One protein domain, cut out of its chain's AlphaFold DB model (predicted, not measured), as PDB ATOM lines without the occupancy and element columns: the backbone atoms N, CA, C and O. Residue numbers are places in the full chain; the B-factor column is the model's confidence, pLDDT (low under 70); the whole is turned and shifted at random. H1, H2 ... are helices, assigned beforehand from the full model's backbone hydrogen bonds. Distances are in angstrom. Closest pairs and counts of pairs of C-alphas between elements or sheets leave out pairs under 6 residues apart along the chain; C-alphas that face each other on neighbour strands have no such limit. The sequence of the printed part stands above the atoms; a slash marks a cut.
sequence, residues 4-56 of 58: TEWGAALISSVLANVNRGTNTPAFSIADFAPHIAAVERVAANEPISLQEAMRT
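What this domain is: This is residues 4 to 56 of the 58 residues of an uncharacterized protein of Citrobacter freundii (UniProt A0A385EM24). What is the main picture? Three helices, H1, H2 and H3, are strung out one after another with no contact between them, joined by a loop that leaves the end of H1, turns at residues 19 to 24, which stick out, and folds back toward H1 before H2 begins. At the far end residues 47 to 56, with the short H3 among them, stick out from the rest. How much is printed, and how is it built? The printed part has 53 residues with three named helices in the order H1, H2, H3 and no named strand, and its class is all helix. It is loose, with a radius of gyration of the C-alphas of 14.0 A and spans of 40 by 28 by 16 A.

How they stand to each other: Does H1, residues 4 to 18, touch H2, residues 34 to 43? The two are only just apart, with their closest C-alphas 8.1 A from each other. Where does H3, residues 50 to 54, stand? H3 is apart from H1 and also apart from H2, and it stands free together with the rest of residues 47 to 56. What do the backbone N and O atoms show? In H1 and H3 every O i to N i+4 pair is within hydrogen-bond range. In H2 it is 5 of 6.

Where its parts are: Where does H1 begin, and how long is it? It begins at Thr 4, with its C-alpha at (-11.079, 23.874, 6.281), and measures 21.4 A from first to last C-alpha, ending at Val 18. Where is H2? It begins at Pro 34, with its C-alpha at (-0.314, 31.695, 0.390), and measures 14.7 A to Ala 43. Where does H3 end? It runs from Leu 50 to Met 54, with C-alpha 54 at (18.501, 27.148, 5.988).

The domain as a whole: How large is it? The two C-alphas farthest apart, those of Thr 22 and Met 54, are 41.6 A apart. Without the stretches that stand free, residues 19 to 24 and 47 to 56, the body has 37 residues and spans 31 by 25 by 11 A. Is the printed part broken, and which link is long? It has no cut from residue 4 to residue 56. The link from H1 to H2, with 15 residues, is long, and the link from H2 to H3, with 6 residues, is short. Where is the model's confidence low? The pLDDT is under 70 at residues 38 to 45 and at residue 56, and its mean over the printed part is 84.2.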
ATOM      1  N   THR A   4     -10.018  22.849   6.333       80.50
ATOM      2  CA  THR A   4     -11.079  23.874   6.281       80.50
ATOM      3  C   THR A   4     -10.625  25.150   5.575       80.50
ATOM      4  O   THR A   4     -11.384  25.722   4.803       80.50
ATOM      5  N   GLU A   5      -9.383  25.567   5.806       81.06
ATOM      6  CA  GLU A   5      -8.772  26.730   5.158       81.06
ATOM      7  C   GLU A   5      -8.549  26.476   3.661       81.06
ATOM      8  O   GLU A   5      -8.899  27.314   2.837       81.06
ATOM      9  N   TRP A   6      -8.117  25.264   3.302       83.75
ATOM     10  CA  TRP A   6      -8.056  24.790   1.917       83.75
ATOM     11  C   TRP A   6      -9.417  24.843   1.220       83.75
ATOM     12  O   TRP A   6      -9.522  25.328   0.095       83.75
ATOM     13  N   GLY A   7     -10.475  24.370   1.888       87.25
ATOM     14  CA  GLY A   7     -11.832  24.420   1.342       87.25
ATOM     15  C   GLY A   7     -12.323  25.853   1.119       87.25
ATOM     16  O   GLY A   7     -12.895  26.152   0.071       87.25
ATOM     17  N   ALA A   8     -12.053  26.753   2.067       91.94
ATOM     18  CA  ALA A   8     -12.402  28.166   1.942       91.94
ATOM     19  C   ALA A   8     -11.631  28.855   0.802       91.94
ATOM     20  O   ALA A   8     -12.232  29.602   0.024       91.94
ATOM     21  N   ALA A   9     -10.335  28.568   0.659       90.50
ATOM     22  CA  ALA A   9      -9.501  29.104  -0.415       90.50
ATOM     23  C   ALA A   9      -9.954  28.602  -1.795       90.50
ATOM     24  O   ALA A   9     -10.068  29.393  -2.733       90.50
ATOM     25  N   LEU A  10     -10.306  27.314  -1.909       92.25
ATOM     26  CA  LEU A  10     -10.860  26.740  -3.134       92.25
ATOM     27  C   LEU A  10     -12.153  27.457  -3.542       92.25
ATOM     28  O   LEU A  10     -12.241  27.961  -4.662       92.25
ATOM     29  N   ILE A  11     -13.129  27.563  -2.632       94.69
ATOM     30  CA  ILE A  11     -14.403  28.242  -2.918       94.69
ATOM     31  C   ILE A  11     -14.173  29.714  -3.292       94.69
ATOM     32  O   ILE A  11     -14.775  30.202  -4.250       94.69
ATOM     33  N   SER A  12     -13.267  30.403  -2.595       95.38
ATOM     34  CA  SER A  12     -12.931  31.804  -2.882       95.38
ATOM     35  C   SER A  12     -12.322  31.973  -4.273       95.38
ATOM     36  O   SER A  12     -12.761  32.847  -5.019       95.38
ATOM     37  N   SER A  13     -11.389  31.099  -4.672       94.56
ATOM     38  CA  SER A  13     -10.789  31.131  -6.014       94.56
ATOM     39  C   SER A  13     -11.815  30.891  -7.123       94.56
ATOM     40  O   SER A  13     -11.780  31.565  -8.154       94.56
ATOM     41  N   VAL A  14     -12.781  29.991  -6.910       96.19
ATOM     42  CA  VAL A  14     -13.856  29.740  -7.880       96.19
ATOM     43  C   VAL A  14     -14.729  30.981  -8.018       96.19
ATOM     44  O   VAL A  14     -14.950  31.460  -9.131       96.19
ATOM     45  N   LEU A  15     -15.181  31.544  -6.895       96.94
ATOM     46  CA  LEU A  15     -16.038  32.725  -6.905       96.94
ATOM     47  C   LEU A  15     -15.331  33.937  -7.530       96.94
ATOM     48  O   LEU A  15     -15.939  34.660  -8.322       96.94
ATOM     49  N   ALA A  16     -14.047  34.132  -7.230       95.75
ATOM     50  CA  ALA A  16     -13.241  35.204  -7.803       95.75
ATOM     51  C   ALA A  16     -13.081  35.055  -9.321       95.75
ATOM     52  O   ALA A  16     -13.232  36.032 -10.050       95.75
ATOM     53  N   ASN A  17     -12.851  33.838  -9.824       96.12
ATOM     54  CA  ASN A  17     -12.731  33.601 -11.263       96.12
ATOM     55  C   ASN A  17     -14.052  33.754 -12.019       96.12
ATOM     56  O   ASN A  17     -14.033  34.204 -13.162       96.12
ATOM     57  N   VAL A  18     -15.189  33.415 -11.403       96.56
ATOM     58  CA  VAL A  18     -16.516  33.644 -12.001       96.56
ATOM     59  C   VAL A  18     -16.797  35.139 -12.169       96.56
ATOM     60  O   VAL A  18     -17.402  35.541 -13.158       96.56
ATOM     61  N   ASN A  19     -16.333  35.965 -11.229       96.19
ATOM     62  CA  ASN A  19     -16.570  37.410 -11.225       96.19
ATOM     63  C   ASN A  19     -15.407  38.229 -11.812       96.19
ATOM     64  O   ASN A  19     -15.428  39.460 -11.742       96.19
ATOM     65  N   ARG A  20     -14.373  37.583 -12.367       95.00
ATOM     66  CA  ARG A  20     -13.200  38.298 -12.885       95.00
ATOM     67  C   ARG A  20     -13.544  39.073 -14.157       95.00
ATOM     68  O   ARG A  20     -14.313  38.611 -14.997       95.00
ATOM     69  N   GLY A  21     -12.917  40.236 -14.329       93.69
ATOM     70  CA  GLY A  21     -13.000  40.994 -15.574       93.69
ATOM     71  C   GLY A  21     -12.261  40.293 -16.717       93.69
ATOM     72  O   GLY A  21     -11.334  39.517 -16.494       93.69
ATOM     73  N   THR A  22     -12.625  40.606 -17.961       90.62
ATOM     74  CA  THR A  22     -12.074  39.963 -19.172       90.62
ATOM     75  C   THR A  22     -10.550  40.081 -19.288       90.62
ATOM     76  O   THR A  22      -9.904  39.197 -19.839       90.62
ATOM     77  N   ASN A  23      -9.973  41.151 -18.733       94.25
ATOM     78  CA  ASN A  23      -8.533  41.422 -18.741       94.25
ATOM     79  C   ASN A  23      -7.856  41.131 -17.391       94.25
ATOM     80  O   ASN A  23      -6.689  41.465 -17.201       94.25
ATOM     81  N   THR A  24      -8.579  40.548 -16.432       92.88
ATOM     82  CA  THR A  24      -8.022  40.191 -15.128       92.88
ATOM     83  C   THR A  24      -7.410  38.788 -15.204       92.88
ATOM     84  O   THR A  24      -8.088  37.859 -15.666       92.88
ATOM     85  N   PRO A  25      -6.151  38.595 -14.757       93.19
ATOM     86  CA  PRO A  25      -5.545  37.271 -14.641       93.19
ATOM     87  C   PRO A  25      -6.418  36.308 -13.823       93.19
ATOM     88  O   PRO A  25      -7.218  36.734 -12.992       93.19
ATOM     89  N   ALA A  26      -6.298  35.008 -14.091       93.44
ATOM     90  CA  ALA A  26      -7.021  34.001 -13.321       93.44
ATOM     91  C   ALA A  26      -6.465  33.926 -11.894       93.44
ATOM     92  O   ALA A  26      -5.253  34.002 -11.700       93.44
ATOM     93  N   PHE A  27      -7.354  33.750 -10.920       93.56
ATOM     94  CA  PHE A  27      -6.971  33.574  -9.523       93.56
ATOM     95  C   PHE A  27      -6.748  32.092  -9.216       93.56
ATOM     96  O   PHE A  27      -7.525  31.231  -9.633       93.56
ATOM     97  N   SER A  28      -5.703  31.790  -8.468       91.75
ATOM     98  CA  SER A  28      -5.374  30.463  -7.962       91.75
ATOM     99  C   SER A  28      -5.819  30.306  -6.506       91.75
ATOM    100  O   SER A  28      -6.146  31.273  -5.820       91.75
ATOM    101  N   ILE A  29      -5.811  29.072  -6.003       89.94
ATOM    102  CA  ILE A  29      -6.076  28.791  -4.584       89.94
ATOM    103  C   ILE A  29      -4.996  29.445  -3.702       89.94
ATOM    104  O   ILE A  29      -5.304  29.975  -2.634       89.94
ATOM    105  N   ALA A  30      -3.747  29.468  -4.178       88.69
ATOM    106  CA  ALA A  30      -2.610  30.074  -3.494       88.69
ATOM    107  C   ALA A  30      -2.774  31.584  -3.245       88.69
ATOM    108  O   ALA A  30      -2.263  32.085  -2.246       88.69
ATOM    109  N   ASP A  31      -3.543  32.294  -4.078       89.50
ATOM    110  CA  ASP A  31      -3.827  33.724  -3.875       89.50
ATOM    111  C   ASP A  31      -4.683  33.985  -2.622       89.50
ATOM    112  O   ASP A  31      -4.627  35.069  -2.044       89.50
ATOM    113  N   PHE A  32      -5.448  32.986  -2.171       90.06
ATOM    114  CA  PHE A  32      -6.298  33.060  -0.975       90.06
ATOM    115  C   PHE A  32      -5.719  32.301   0.224       90.06
ATOM    116  O   PHE A  32      -6.162  32.504   1.353       90.06
ATOM    117  N   ALA A  33      -4.724  31.445  -0.003       89.31
ATOM    118  CA  ALA A  33      -4.006  30.709   1.029       89.31
ATOM    119  C   ALA A  33      -2.515  30.580   0.645       89.31
ATOM    120  O   ALA A  33      -2.087  29.540   0.144       89.31
ATOM    121  N   PRO A  34      -1.691  31.615   0.901       81.50
ATOM    122  CA  PRO A  34      -0.314  31.695   0.390       81.50
ATOM    123  C   PRO A  34       0.614  30.586   0.891       81.50
ATOM    124  O   PRO A  34       1.550  30.180   0.208       81.50
ATOM    125  N   HIS A  35       0.345  30.057   2.083       77.81
ATOM    126  CA  HIS A  35       1.102  28.947   2.655       77.81
ATOM    127  C   HIS A  35       0.903  27.635   1.868       77.81
ATOM    128  O   HIS A  35       1.751  26.751   1.956       77.81
ATOM    129  N   ILE A  36      -0.164  27.512   1.063       75.44
ATOM    130  CA  ILE A  36      -0.362  26.383   0.141       75.44
ATOM    131  C   ILE A  36       0.666  26.417  -0.985       75.44
ATOM    132  O   ILE A  36       1.195  25.367  -1.327       75.44
ATOM    133  N   ALA A  37       1.026  27.599  -1.499       72.81
ATOM    134  CA  ALA A  37       2.045  27.713  -2.543       72.81
ATOM    135  C   ALA A  37       3.377  27.099  -2.091       72.81
ATOM    136  O   ALA A  37       4.032  26.395  -2.849       72.81
ATOM    137  N   ALA A  38       3.761  27.310  -0.829       69.19
ATOM    138  CA  ALA A  38       4.958  26.696  -0.263       69.19
ATOM    139  C   ALA A  38       4.845  25.161  -0.197       69.19
ATOM    140  O   ALA A  38       5.798  24.462  -0.532       69.19
ATOM    141  N   VAL A  39       3.675  24.629   0.177       66.56
ATOM    142  CA  VAL A  39       3.414  23.178   0.202       66.56
ATOM    143  C   VAL A  39       3.435  22.579  -1.206       66.56
ATOM    144  O   VAL A  39       4.019  21.516  -1.400       66.56
ATOM    145  N   GLU A  40       2.850  23.255  -2.195       67.44
ATOM    146  CA  GLU A  40       2.866  22.823  -3.597       67.44
ATOM    147  C   GLU A  40       4.284  22.824  -4.175       67.44
ATOM    148  O   GLU A  40       4.655  21.859  -4.838       67.44
ATOM    149  N   ARG A  41       5.112  23.829  -3.861       65.56
ATOM    150  CA  ARG A  41       6.530  23.860  -4.268       65.56
ATOM    151  C   ARG A  41       7.338  22.708  -3.680       65.56
ATOM    152  O   ARG A  41       8.122  22.079  -4.389       65.56
ATOM    153  N   VAL A  42       7.120  22.403  -2.399       66.12
ATOM    154  CA  VAL A  42       7.746  21.249  -1.736       66.12
ATOM    155  C   VAL A  42       7.264  19.938  -2.367       66.12
ATOM    156  O   VAL A  42       8.079  19.067  -2.657       66.12
ATOM    157  N   ALA A  43       5.964  19.805  -2.643       65.69
ATOM    158  CA  ALA A  43       5.399  18.624  -3.301       65.69
ATOM    159  C   ALA A  43       5.889  18.455  -4.753       65.69
ATOM    160  O   ALA A  43       6.066  17.327  -5.213       65.69
ATOM    161  N   ALA A  44       6.138  19.561  -5.457       66.75
ATOM    162  CA  ALA A  44       6.673  19.592  -6.817       66.75
ATOM    163  C   ALA A  44       8.201  19.400  -6.884       66.75
ATOM    164  O   ALA A  44       8.754  19.338  -7.982       66.75
ATOM    165  N   ASN A  45       8.880  19.282  -5.734       67.50
ATOM    166  CA  ASN A  45      10.338  19.197  -5.621       67.50
ATOM    167  C   ASN A  45      11.055  20.331  -6.378       67.50
ATOM    168  O   ASN A  45      12.091  20.119  -7.015       67.50
ATOM    169  N   GLU A  46      10.471  21.533  -6.346       77.75
ATOM    170  CA  GLU A  46      11.085  22.699  -6.967       77.75
ATOM    171  C   GLU A  46      12.383  23.069  -6.236       77.75
ATOM    172  O   GLU A  46      12.440  23.023  -5.002       77.75
ATOM    173  N   PRO A  47      13.439  23.452  -6.973       73.88
ATOM    174  CA  PRO A  47      14.689  23.858  -6.358       73.88
ATOM    175  C   PRO A  47      14.475  25.136  -5.539       73.88
ATOM    176  O   PRO A  47      14.196  26.205  -6.081       73.88
ATOM    177  N   ILE A  48      14.627  25.017  -4.223       79.12
ATOM    178  CA  ILE A  48      14.632  26.150  -3.295       79.12
ATOM    179  C   ILE A  48      16.035  26.757  -3.196       79.12
ATOM    180  O   ILE A  48      17.045  26.082  -3.409       79.12
ATOM    181  N   SER A  49      16.113  28.045  -2.860       82.69
ATOM    182  CA  SER A  49      17.402  28.698  -2.615       82.69
ATOM    183  C   SER A  49      18.060  28.172  -1.334       82.69
ATOM    184  O   SER A  49      17.385  27.738  -0.397       82.69
ATOM    185  N   LEU A  50      19.392  28.249  -1.260       78.00
ATOM    186  CA  LEU A  50      20.152  27.820  -0.080       78.00
ATOM    187  C   LEU A  50      19.719  28.585   1.183       78.00
ATOM    188  O   LEU A  50      19.598  27.992   2.251       78.00
ATOM    189  N   GLN A  51      19.428  29.882   1.059       83.38
ATOM    190  CA  GLN A  51      18.962  30.716   2.172       83.38
ATOM    191  C   GLN A  51      17.597  30.261   2.714       83.38
ATOM    192  O   GLN A  51      17.333  30.353   3.911       83.38
ATOM    193  N   GLU A  52      16.725  29.772   1.837       79.44
ATOM    194  CA  GLU A  52      15.372  29.330   2.177       79.44
ATOM    195  C   GLU A  52      15.376  27.923   2.787       79.44
ATOM    196  O   GLU A  52      14.660  27.666   3.758       79.44
ATOM    197  N   ALA A  53      16.281  27.056   2.319       77.56
ATOM    198  CA  ALA A  53      16.564  25.769   2.950       77.56
ATOM    199  C   ALA A  53      17.049  25.940   4.400       77.56
ATOM    200  O   ALA A  53      16.531  25.286   5.303       77.56
ATOM    201  N   MET A  54      17.979  26.874   4.642       84.88
ATOM    202  CA  MET A  54      18.501  27.148   5.988       84.88
ATOM    203  C   MET A  54      17.412  27.603   6.970       84.88
ATOM    204  O   MET A  54      17.435  27.198   8.124       84.88
ATOM    205  N   ARG A  55      16.430  28.394   6.518       78.38
ATOM    206  CA  ARG A  55      15.309  28.866   7.356       78.38
ATOM    207  C   ARG A  55      14.332  27.772   7.791       78.38
ATOM    208  O   ARG A  55      13.508  28.040   8.656       78.38
ATOM    209  N   THR A  56      14.369  26.599   7.163       68.56
ATOM    210  CA  THR A  56      13.420  25.499   7.422       68.56
ATOM    211  C   THR A  56      14.015  24.426   8.348       68.56
ATOM    212  O   THR A  56      13.324  23.478   8.711       68.56
TER     213      THR A  56